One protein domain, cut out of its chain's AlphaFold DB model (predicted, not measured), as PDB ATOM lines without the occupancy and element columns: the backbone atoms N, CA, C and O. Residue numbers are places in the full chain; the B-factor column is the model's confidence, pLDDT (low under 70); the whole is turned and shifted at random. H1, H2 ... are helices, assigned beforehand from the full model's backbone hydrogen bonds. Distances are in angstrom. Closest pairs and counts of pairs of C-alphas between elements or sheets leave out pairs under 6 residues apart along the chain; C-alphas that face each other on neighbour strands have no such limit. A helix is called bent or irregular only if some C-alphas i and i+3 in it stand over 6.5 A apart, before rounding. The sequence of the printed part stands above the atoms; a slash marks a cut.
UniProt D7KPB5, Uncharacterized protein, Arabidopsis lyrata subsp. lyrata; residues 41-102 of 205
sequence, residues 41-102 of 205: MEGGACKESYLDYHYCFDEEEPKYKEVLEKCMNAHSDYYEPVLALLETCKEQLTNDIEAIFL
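This is residues 41 to 102 of the 205 residues of an uncharacterized protein of Arabidopsis lyrata subsp. lyrata (UniProt D7KPB5). A helical hairpin of H1 and H2, side by side, makes a small body, and the long helix H3 leaves the far end of H2 as an arm, so that H2 and H3 meet near their ends as a V. Residues 85 to 102, of which 85 to 101 belong to H3, stick out free of the body. The printed part has 62 residues with three named helices, H1, H2 and H3 in that order along the chain, and no named strand; the class is all helix. The whole is loose, with a radius of gyration of the C-alphas of 14.5 A, and its outline is flat, with spans of 42 by 31 by 14 A.

Residues 41 to 46 come before the first named helix. H1 holds residues 47 to 54 and begins at C-alpha 47, at (173.111, 167.774, 120.619). H2 holds residues 61 to 74 and is 20.2 A long from first to last C-alpha. H3 holds residues 76 to 101, from C-alpha 76 at (184.206, 174.656, 116.815) to C-alpha 101 at (195.918, 161.162, 88.321), a length of 33.6 A. H3 is irregular: C-alphas 78 and 81 are 7.8 A apart, and its line is a rough one. It has a kink of 42 degrees near residue 83.

H1 and H2 form a helical hairpin. They touch, with the C-alphas of Tyr 53 and Tyr 64 the closest at 4.8 A. Their lines stand at a shallow tilt of 30 degrees, and they run opposite ways. H2 and H3 are close but not clearly touching, with 2 pairs of C-alphas within 8 A; the closest are those of Met 72 and Tyr 79, 5.9 A apart. These two run opposite ways at a steep tilt of 64 degrees, and their centres are 17.7 A apart. H1 and H3 are apart. In H1 and H2 every O i to N i+4 pair is within hydrogen-bond range, and in H3 20 of 22 are.

The two C-alphas farthest apart are those of Glu 48 and Leu 102, at 42.7 A. Without residues 85 to 102, which stand free and of which 85 to 101 belong to H3, the body has 44 residues and spans 30 by 16 by 14 A. The printed part has no cut. The link from H1 to H2 is short, with 6 residues, and the link from H2 to H3 is tight, with 1 residue. The mean pLDDT of the printed part is 91.5, and residue 59 is the one printed residue under 70.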
ATOM      1  N   MET A  41     178.926 163.726 121.061       96.38
ATOM      2  CA  MET A  41     178.055 164.627 120.301       96.38
ATOM      3  C   MET A  41     176.926 165.207 121.163       96.38
ATOM      4  O   MET A  41     176.642 166.405 121.079       96.38
ATOM      5  N   GLU A  42     176.337 164.392 122.040       95.12
ATOM      6  CA  GLU A  42     175.313 164.801 123.003       95.12
ATOM      7  C   GLU A  42     175.850 165.677 124.147       95.12
ATOM      8  O   GLU A  42     175.077 166.395 124.786       95.12
ATOM      9  N   GLY A  43     177.157 165.638 124.420       95.12
ATOM     10  CA  GLY A  43     177.813 166.470 125.429       95.12
ATOM     11  C   GLY A  43     178.067 167.914 124.986       95.12
ATOM     12  O   GLY A  43     178.363 168.763 125.831       95.12
ATOM     13  N   GLY A  44     177.965 168.197 123.685       95.44
ATOM     14  CA  GLY A  44     178.222 169.515 123.106       95.44
ATOM     15  C   GLY A  44     176.967 170.356 122.848       95.44
ATOM     16  O   GLY A  44     175.829 169.940 123.067       95.44
ATOM     17  N   ALA A  45     177.177 171.576 122.345       97.19
ATOM     18  CA  ALA A  45     176.102 172.532 122.057       97.19
ATOM     19  C   ALA A  45     175.186 172.110 120.888       97.19
ATOM     20  O   ALA A  45     174.083 172.638 120.762       97.19
ATOM     21  N   CYS A  46     175.622 171.155 120.059       97.69
ATOM     22  CA  CYS A  46     174.913 170.706 118.859       97.69
ATOM     23  C   CYS A  46     174.136 169.401 119.044       97.69
ATOM     24  O   CYS A  46     173.767 168.781 118.049       97.69
ATOM     25  N   LYS A  47     173.868 168.991 120.293       97.12
ATOM     26  CA  LYS A  47     173.111 167.774 120.619       97.12
ATOM     27  C   LYS A  47     171.826 167.638 119.799       97.12
ATOM     28  O   LYS A  47     171.631 166.613 119.161       97.12
ATOM     29  N   GLU A  48     170.967 168.656 119.808       96.25
ATOM     30  CA  GLU A  48     169.660 168.584 119.137       96.25
ATOM     31  C   GLU A  48     169.821 168.387 117.622       96.25
ATOM     32  O   GLU A  48     169.278 167.436 117.069       96.25
ATOM     33  N   SER A  49     170.670 169.194 116.971       95.25
ATOM     34  CA  SER A  49     170.970 169.052 115.540       95.25
ATOM     35  C   SER A  49     171.576 167.686 115.197       95.25
ATOM     36  O   SER A  49     171.331 167.151 114.118       95.25
ATOM     37  N   TYR A  50     172.381 167.119 116.100       95.56
ATOM     38  CA  TYR A  50     172.969 165.796 115.918       95.56
ATOM     39  C   TYR A  50     171.924 164.687 116.015       95.56
ATOM     40  O   TYR A  50     171.937 163.787 115.182       95.56
ATOM     41  N   LEU A  51     171.017 164.745 116.994       93.75
ATOM     42  CA  LEU A  51     169.950 163.754 117.132       93.75
ATOM     43  C   LEU A  51     168.982 163.810 115.945       93.75
ATOM     44  O   LEU A  51     168.606 162.760 115.430       93.75
ATOM     45  N   ASP A  52     168.643 165.012 115.477       93.19
ATOM     46  CA  ASP A  52     167.818 165.202 114.282       93.19
ATOM     47  C   ASP A  52     168.460 164.553 113.045       93.19
ATOM     48  O   ASP A  52     167.790 163.843 112.298       93.19
ATOM     49  N   TYR A  53     169.773 164.735 112.857       91.62
ATOM     50  CA  TYR A  53     170.523 164.064 111.795       91.62
ATOM     51  C   TYR A  53     170.591 162.545 111.997       91.62
ATOM     52  O   TYR A  53     170.302 161.785 111.078       91.62
ATOM     53  N   HIS A  54     170.938 162.085 113.201       88.44
ATOM     54  CA  HIS A  54     171.169 160.670 113.484       88.44
ATOM     55  C   HIS A  54     169.905 159.811 113.334       88.44
ATOM     56  O   HIS A  54     169.994 158.657 112.914       88.44
ATOM     57  N   TYR A  55     168.739 160.367 113.668       87.38
ATOM     58  CA  TYR A  55     167.448 159.693 113.530       87.38
ATOM     59  C   TYR A  55     166.715 160.025 112.225       87.38
ATOM     60  O   TYR A  55     165.563 159.614 112.058       87.38
ATOM     61  N   CYS A  56     167.348 160.745 111.294       85.88
ATOM     62  CA  CYS A  56     166.783 160.950 109.969       85.88
ATOM     63  C   CYS A  56     166.933 159.672 109.128       85.88
ATOM     64  O   CYS A  56     168.028 159.129 109.003       85.88
ATOM     65  N   PHE A  57     165.833 159.189 108.542       73.38
ATOM     66  CA  PHE A  57     165.814 157.998 107.675       73.38
ATOM     67  C   PHE A  57     165.261 158.277 106.266       73.38
ATOM     68  O   PHE A  57     165.079 157.342 105.488       73.38
ATOM     69  N   ASP A  58     164.986 159.544 105.939       72.81
ATOM     70  CA  ASP A  58     164.232 159.954 104.748       72.81
ATOM     71  C   ASP A  58     165.009 160.982 103.895       72.81
ATOM     72  O   ASP A  58     166.089 161.436 104.268       72.81
ATOM     73  N   GLU A  59     164.424 161.407 102.765       64.69
ATOM     74  CA  GLU A  59     164.982 162.357 101.774       64.69
ATOM     75  C   GLU A  59     165.419 163.732 102.344       64.69
ATOM     76  O   GLU A  59     165.967 164.565 101.622       64.69
ATOM     77  N   GLU A  60     165.183 163.997 103.632       70.06
ATOM     78  CA  GLU A  60     165.587 165.222 104.328       70.06
ATOM     79  C   GLU A  60     166.961 165.135 105.012       70.06
ATOM     80  O   GLU A  60     167.448 166.162 105.489       70.06
ATOM     81  N   GLU A  61     167.608 163.961 105.021       74.94
ATOM     82  CA  GLU A  61     168.951 163.737 105.587       74.94
ATOM     83  C   GLU A  61     169.957 164.851 105.223       74.94
ATOM     84  O   GLU A  61     170.617 165.373 106.130       74.94
ATOM     85  N   PRO A  62     170.029 165.325 103.959       78.06
ATOM     86  CA  PRO A  62     170.977 166.371 103.590       78.06
ATOM     87  C   PRO A  62     170.751 167.707 104.326       78.06
ATOM     88  O   PRO A  62     171.714 168.385 104.678       78.06
ATOM     89  N   LYS A  63     169.497 168.074 104.634       82.62
ATOM     90  CA  LYS A  63     169.188 169.307 105.387       82.62
ATOM     91  C   LYS A  63     169.650 169.203 106.839       82.62
ATOM     92  O   LYS A  63     170.175 170.165 107.395       82.62
ATOM     93  N   TYR A  64     169.443 168.048 107.470       88.31
ATOM     94  CA  TYR A  64     169.855 167.835 108.856       88.31
ATOM     95  C   TYR A  64     171.377 167.796 108.994       88.31
ATOM     96  O   TYR A  64     171.920 168.380 109.934       88.31
ATOM     97  N   LYS A  65     172.068 167.202 108.011       88.88
ATOM     98  CA  LYS A  65     173.529 167.255 107.900       88.88
ATOM     99  C   LYS A  65     174.029 168.703 107.850       88.88
ATOM    100  O   LYS A  65     174.897 169.067 108.639       88.88
ATOM    101  N   GLU A  66     173.443 169.544 106.994       88.50
ATOM    102  CA  GLU A  66     173.813 170.962 106.861       88.50
ATOM    103  C   GLU A  66     173.618 171.735 108.182       88.50
ATOM    104  O   GLU A  66     174.478 172.518 108.601       88.50
ATOM    105  N   VAL A  67     172.494 171.515 108.873       92.69
ATOM    106  CA  VAL A  67     172.208 172.147 110.174       92.69
ATOM    107  C   VAL A  67     173.220 171.716 111.238       92.69
ATOM    108  O   VAL A  67     173.699 172.559 112.006       92.69
ATOM    109  N   LEU A  68     173.569 170.428 111.282       94.81
ATOM    110  CA  LEU A  68     174.583 169.900 112.190       94.81
ATOM    111  C   LEU A  68     175.962 170.500 111.899       94.81
ATOM    112  O   LEU A  68     176.604 171.011 112.815       94.81
ATOM    113  N   GLU A  69     176.393 170.507 110.639       93.50
ATOM    114  CA  GLU A  69     177.695 171.039 110.229       93.50
ATOM    115  C   GLU A  69     177.835 172.527 110.573       93.50
ATOM    116  O   GLU A  69     178.819 172.941 111.194       93.50
ATOM    117  N   LYS A  70     176.816 173.342 110.267       94.88
ATOM    118  CA  LYS A  70     176.795 174.762 110.653       94.88
ATOM    119  C   LYS A  70     176.920 174.947 112.161       94.88
ATOM    120  O   LYS A  70     177.638 175.844 112.607       94.88
ATOM    121  N   CYS A  71     176.237 174.111 112.940       98.00
ATOM    122  CA  CYS A  71     176.328 174.156 114.390       98.00
ATOM    123  C   CYS A  71     177.739 173.790 114.875       98.00
ATOM    124  O   CYS A  71     178.322 174.537 115.660       98.00
ATOM    125  N   MET A  72     178.314 172.690 114.378       97.31
ATOM    126  CA  MET A  72     179.654 172.243 114.768       97.31
ATOM    127  C   MET A  72     180.716 173.296 114.447       97.31
ATOM    128  O   MET A  72     181.589 173.546 115.269       97.31
ATOM    129  N   ASN A  73     180.601 173.972 113.303       95.31
ATOM    130  CA  ASN A  73     181.503 175.058 112.922       95.31
ATOM    131  C   ASN A  73     181.354 176.294 113.830       95.31
ATOM    132  O   ASN A  73     182.353 176.884 114.251       95.31
ATOM    133  N   ALA A  74     180.117 176.675 114.176       97.56
ATOM    134  CA  ALA A  74     179.844 177.783 115.097       97.56
ATOM    135  C   ALA A  74     180.326 177.505 116.535       97.56
ATOM    136  O   ALA A  74     180.690 178.438 117.251       97.56
ATOM    137  N   HIS A  75     180.352 176.231 116.930       97.12
ATOM    138  CA  HIS A  75     180.823 175.730 118.226       97.12
ATOM    139  C   HIS A  75     182.117 174.919 118.086       97.12
ATOM    140  O   HIS A  75     182.327 173.903 118.754       97.12
ATOM    141  N   SER A  76     182.979 175.363 117.172       96.19
ATOM    142  CA  SER A  76     184.206 174.656 116.815       96.19
ATOM    143  C   SER A  76     185.161 174.502 117.991       96.19
ATOM    144  O   SER A  76     185.934 173.566 117.984       96.19
ATOM    145  N   ASP A  77     185.081 175.314 119.044       96.62
ATOM    146  CA  ASP A  77     185.882 175.140 120.260       96.62
ATOM    147  C   ASP A  77     185.673 173.777 120.942       96.62
ATOM    148  O   ASP A  77     186.627 173.197 121.460       96.62
ATOM    149  N   TYR A  78     184.447 173.247 120.915       97.19
ATOM    150  CA  TYR A  78     184.141 171.905 121.412       97.19
ATOM    151  C   TYR A  78     184.422 170.818 120.364       97.19
ATOM    152  O   TYR A  78     184.950 169.755 120.691       97.19
ATOM    153  N   TYR A  79     184.063 171.080 119.104       97.50
ATOM    154  CA  TYR A  79     184.112 170.091 118.021       97.50
ATOM    155  C   TYR A  79     185.445 170.050 117.256       97.50
ATOM    156  O   TYR A  79     185.598 169.201 116.377       97.50
ATOM    157  N   GLU A  80     186.411 170.908 117.602       96.06
ATOM    158  CA  GLU A  80     187.720 171.027 116.944       96.06
ATOM    159  C   GLU A  80     188.390 169.673 116.711       96.06
ATOM    160  O   GLU A  80     188.778 169.433 115.570       96.06
ATOM    161  N   PRO A  81     188.435 168.733 117.681       94.81
ATOM    162  CA  PRO A  81     189.113 167.465 117.454       94.81
ATOM    163  C   PRO A  81     188.504 166.663 116.300       94.81
ATOM    164  O   PRO A  81     189.227 166.095 115.488       94.81
ATOM    165  N   VAL A  82     187.174 166.628 116.192       95.31
ATOM    166  CA  VAL A  82     186.477 165.869 115.140       95.31
ATOM    167  C   VAL A  82     186.564 166.597 113.800       95.31
ATOM    168  O   VAL A  82     186.784 165.957 112.774       95.31
ATOM    169  N   LEU A  83     186.449 167.929 113.806       94.94
ATOM    170  CA  LEU A  83     186.606 168.750 112.604       94.94
ATOM    171  C   LEU A  83     188.030 168.642 112.035       94.94
ATOM    172  O   LEU A  83     188.195 168.465 110.832       94.94
ATOM    173  N   ALA A  84     189.054 168.654 112.891       95.38
ATOM    174  CA  ALA A  84     190.449 168.489 112.491       95.38
ATOM    175  C   ALA A  84     190.730 167.087 111.928       95.38
ATOM    176  O   ALA A  84     191.459 166.949 110.942       95.38
ATOM    177  N   LEU A  85     190.135 166.039 112.515       95.44
ATOM    178  CA  LEU A  85     190.215 164.681 111.970       95.44
ATOM    179  C   LEU A  85     189.590 164.592 110.575       95.44
ATOM    180  O   LEU A  85     190.181 163.974 109.688       95.44
ATOM    181  N   LEU A  86     188.419 165.209 110.385       92.81
ATOM    182  CA  LEU A  86     187.739 165.256 109.094       92.81
ATOM    183  C   LEU A  86     188.604 165.966 108.049       92.81
ATOM    184  O   LEU A  86     188.807 165.417 106.969       92.81
ATOM    185  N   GLU A  87     189.150 167.134 108.386       93.31
ATOM    186  CA  GLU A  87     189.995 167.911 107.475       93.31
ATOM    187  C   GLU A  87     191.263 167.147 107.089       93.31
ATOM    188  O   GLU A  87     191.557 166.983 105.910       93.31
ATOM    189  N   THR A  88     191.939 166.539 108.066       94.81
ATOM    190  CA  THR A  88     193.132 165.717 107.811       94.81
ATOM    191  C   THR A  88     192.827 164.540 106.873       94.81
ATOM    192  O   THR A  88     193.648 164.173 106.034       94.81
ATOM    193  N   CYS A  89     191.665 163.892 107.020       94.12
ATOM    194  CA  CYS A  89     191.275 162.797 106.130       94.12
ATOM    195  C   CYS A  89     190.905 163.288 104.724       94.12
ATOM    196  O   CYS A  89     191.225 162.598 103.757       94.12
ATOM    197  N   LYS A  90     190.281 164.465 104.599       92.62
ATOM    198  CA  LYS A  90     190.014 165.099 103.301       92.62
ATOM    199  C   LYS A  90     191.315 165.439 102.574       92.62
ATOM    200  O   LYS A  90     191.477 165.033 101.431       92.62
ATOM    201  N   GLU A  91     192.259 166.093 103.249       92.50
ATOM    202  CA  GLU A  91     193.577 166.419 102.688       92.50
ATOM    203  C   GLU A  91     194.317 165.161 102.216       92.50
ATOM    204  O   GLU A  91     194.858 165.126 101.111       92.50
ATOM    205  N   GLN A  92     194.316 164.095 103.026       93.62
ATOM    206  CA  GLN A  92     194.946 162.833 102.642       93.62
ATOM    207  C   GLN A  92     194.281 162.209 101.410       93.62
ATOM    208  O   GLN A  92     194.986 161.763 100.508       93.62
ATOM    209  N   LEU A  93     192.946 162.210 101.343       94.06
ATOM    210  CA  LEU A  93     192.216 161.708 100.181       94.06
ATOM    211  C   LEU A  93     192.571 162.496  98.914       94.06
ATOM    212  O   LEU A  93     192.825 161.885  97.878       94.06
ATOM    213  N   THR A  94     192.628 163.829  98.994       91.56
ATOM    214  CA  THR A  94     193.047 164.676  97.869       91.56
ATOM    215  C   THR A  94     194.453 164.308  97.404       91.56
ATOM    216  O   THR A  94     194.647 164.044  96.219       91.56
ATOM    217  N   ASN A  95     195.410 164.173  98.327       90.56
ATOM    218  CA  ASN A  95     196.785 163.775  98.003       90.56
ATOM    219  C   ASN A  95     196.863 162.390  97.337       90.56
ATOM    220  O   ASN A  95     197.642 162.187  96.404       90.56
ATOM    221  N   ASP A  96     196.066 161.425  97.802       93.44
ATOM    222  CA  ASP A  96     196.043 160.074  97.236       93.44
ATOM    223  C   ASP A  96     195.471 160.078  95.810       93.44
ATOM    224  O   ASP A  96     196.021 159.434  94.912       93.44
ATOM    225  N   ILE A  97     194.398 160.843  95.577       93.00
ATOM    226  CA  ILE A  97     193.805 161.037  94.248       93.00
ATOM    227  C   ILE A  97     194.793 161.762  93.322       93.00
ATOM    228  O   ILE A  97     195.019 161.312  92.196       93.00
ATOM    229  N   GLU A  98     195.459 162.816  93.791       90.69
ATOM    230  CA  GLU A  98     196.516 163.500  93.041       90.69
ATOM    231  C   GLU A  98     197.643 162.554  92.634       90.69
ATOM    232  O   GLU A  98     198.032 162.525  91.468       90.69
ATOM    233  N   ALA A  99     198.131 161.718  93.550       90.81
ATOM    234  CA  ALA A  99     199.203 160.770  93.258       90.81
ATOM    235  C   ALA A  99     198.836 159.771  92.141       90.81
ATOM    236  O   ALA A  99     199.720 159.287  91.426       90.81
ATOM    237  N   ILE A 100     197.544 159.470  91.974       92.06
ATOM    238  CA  ILE A 100     197.029 158.573  90.934       92.06
ATOM    239  C   ILE A 100     196.903 159.288  89.585       92.06
ATOM    240  O   ILE A 100     197.332 158.747  88.562       92.06
ATOM    241  N   PHE A 101     196.305 160.481  89.564       91.62
ATOM    242  CA  PHE A 101     195.918 161.162  88.321       91.62
ATOM    243  C   PHE A 101     196.938 162.197  87.829       91.62
ATOM    244  O   PHE A 101     196.979 162.496  86.634       91.62
ATOM    245  N   LEU A 102     197.809 162.678  88.716       88.31
ATOM    246  CA  LEU A 102     198.917 163.592  88.443       88.31
ATOM    247  C   LEU A 102     200.248 162.989  88.933       88.31
ATOM    248  O   LEU A 102     200.885 163.520  89.843       88.31
TER     249      LEU A 102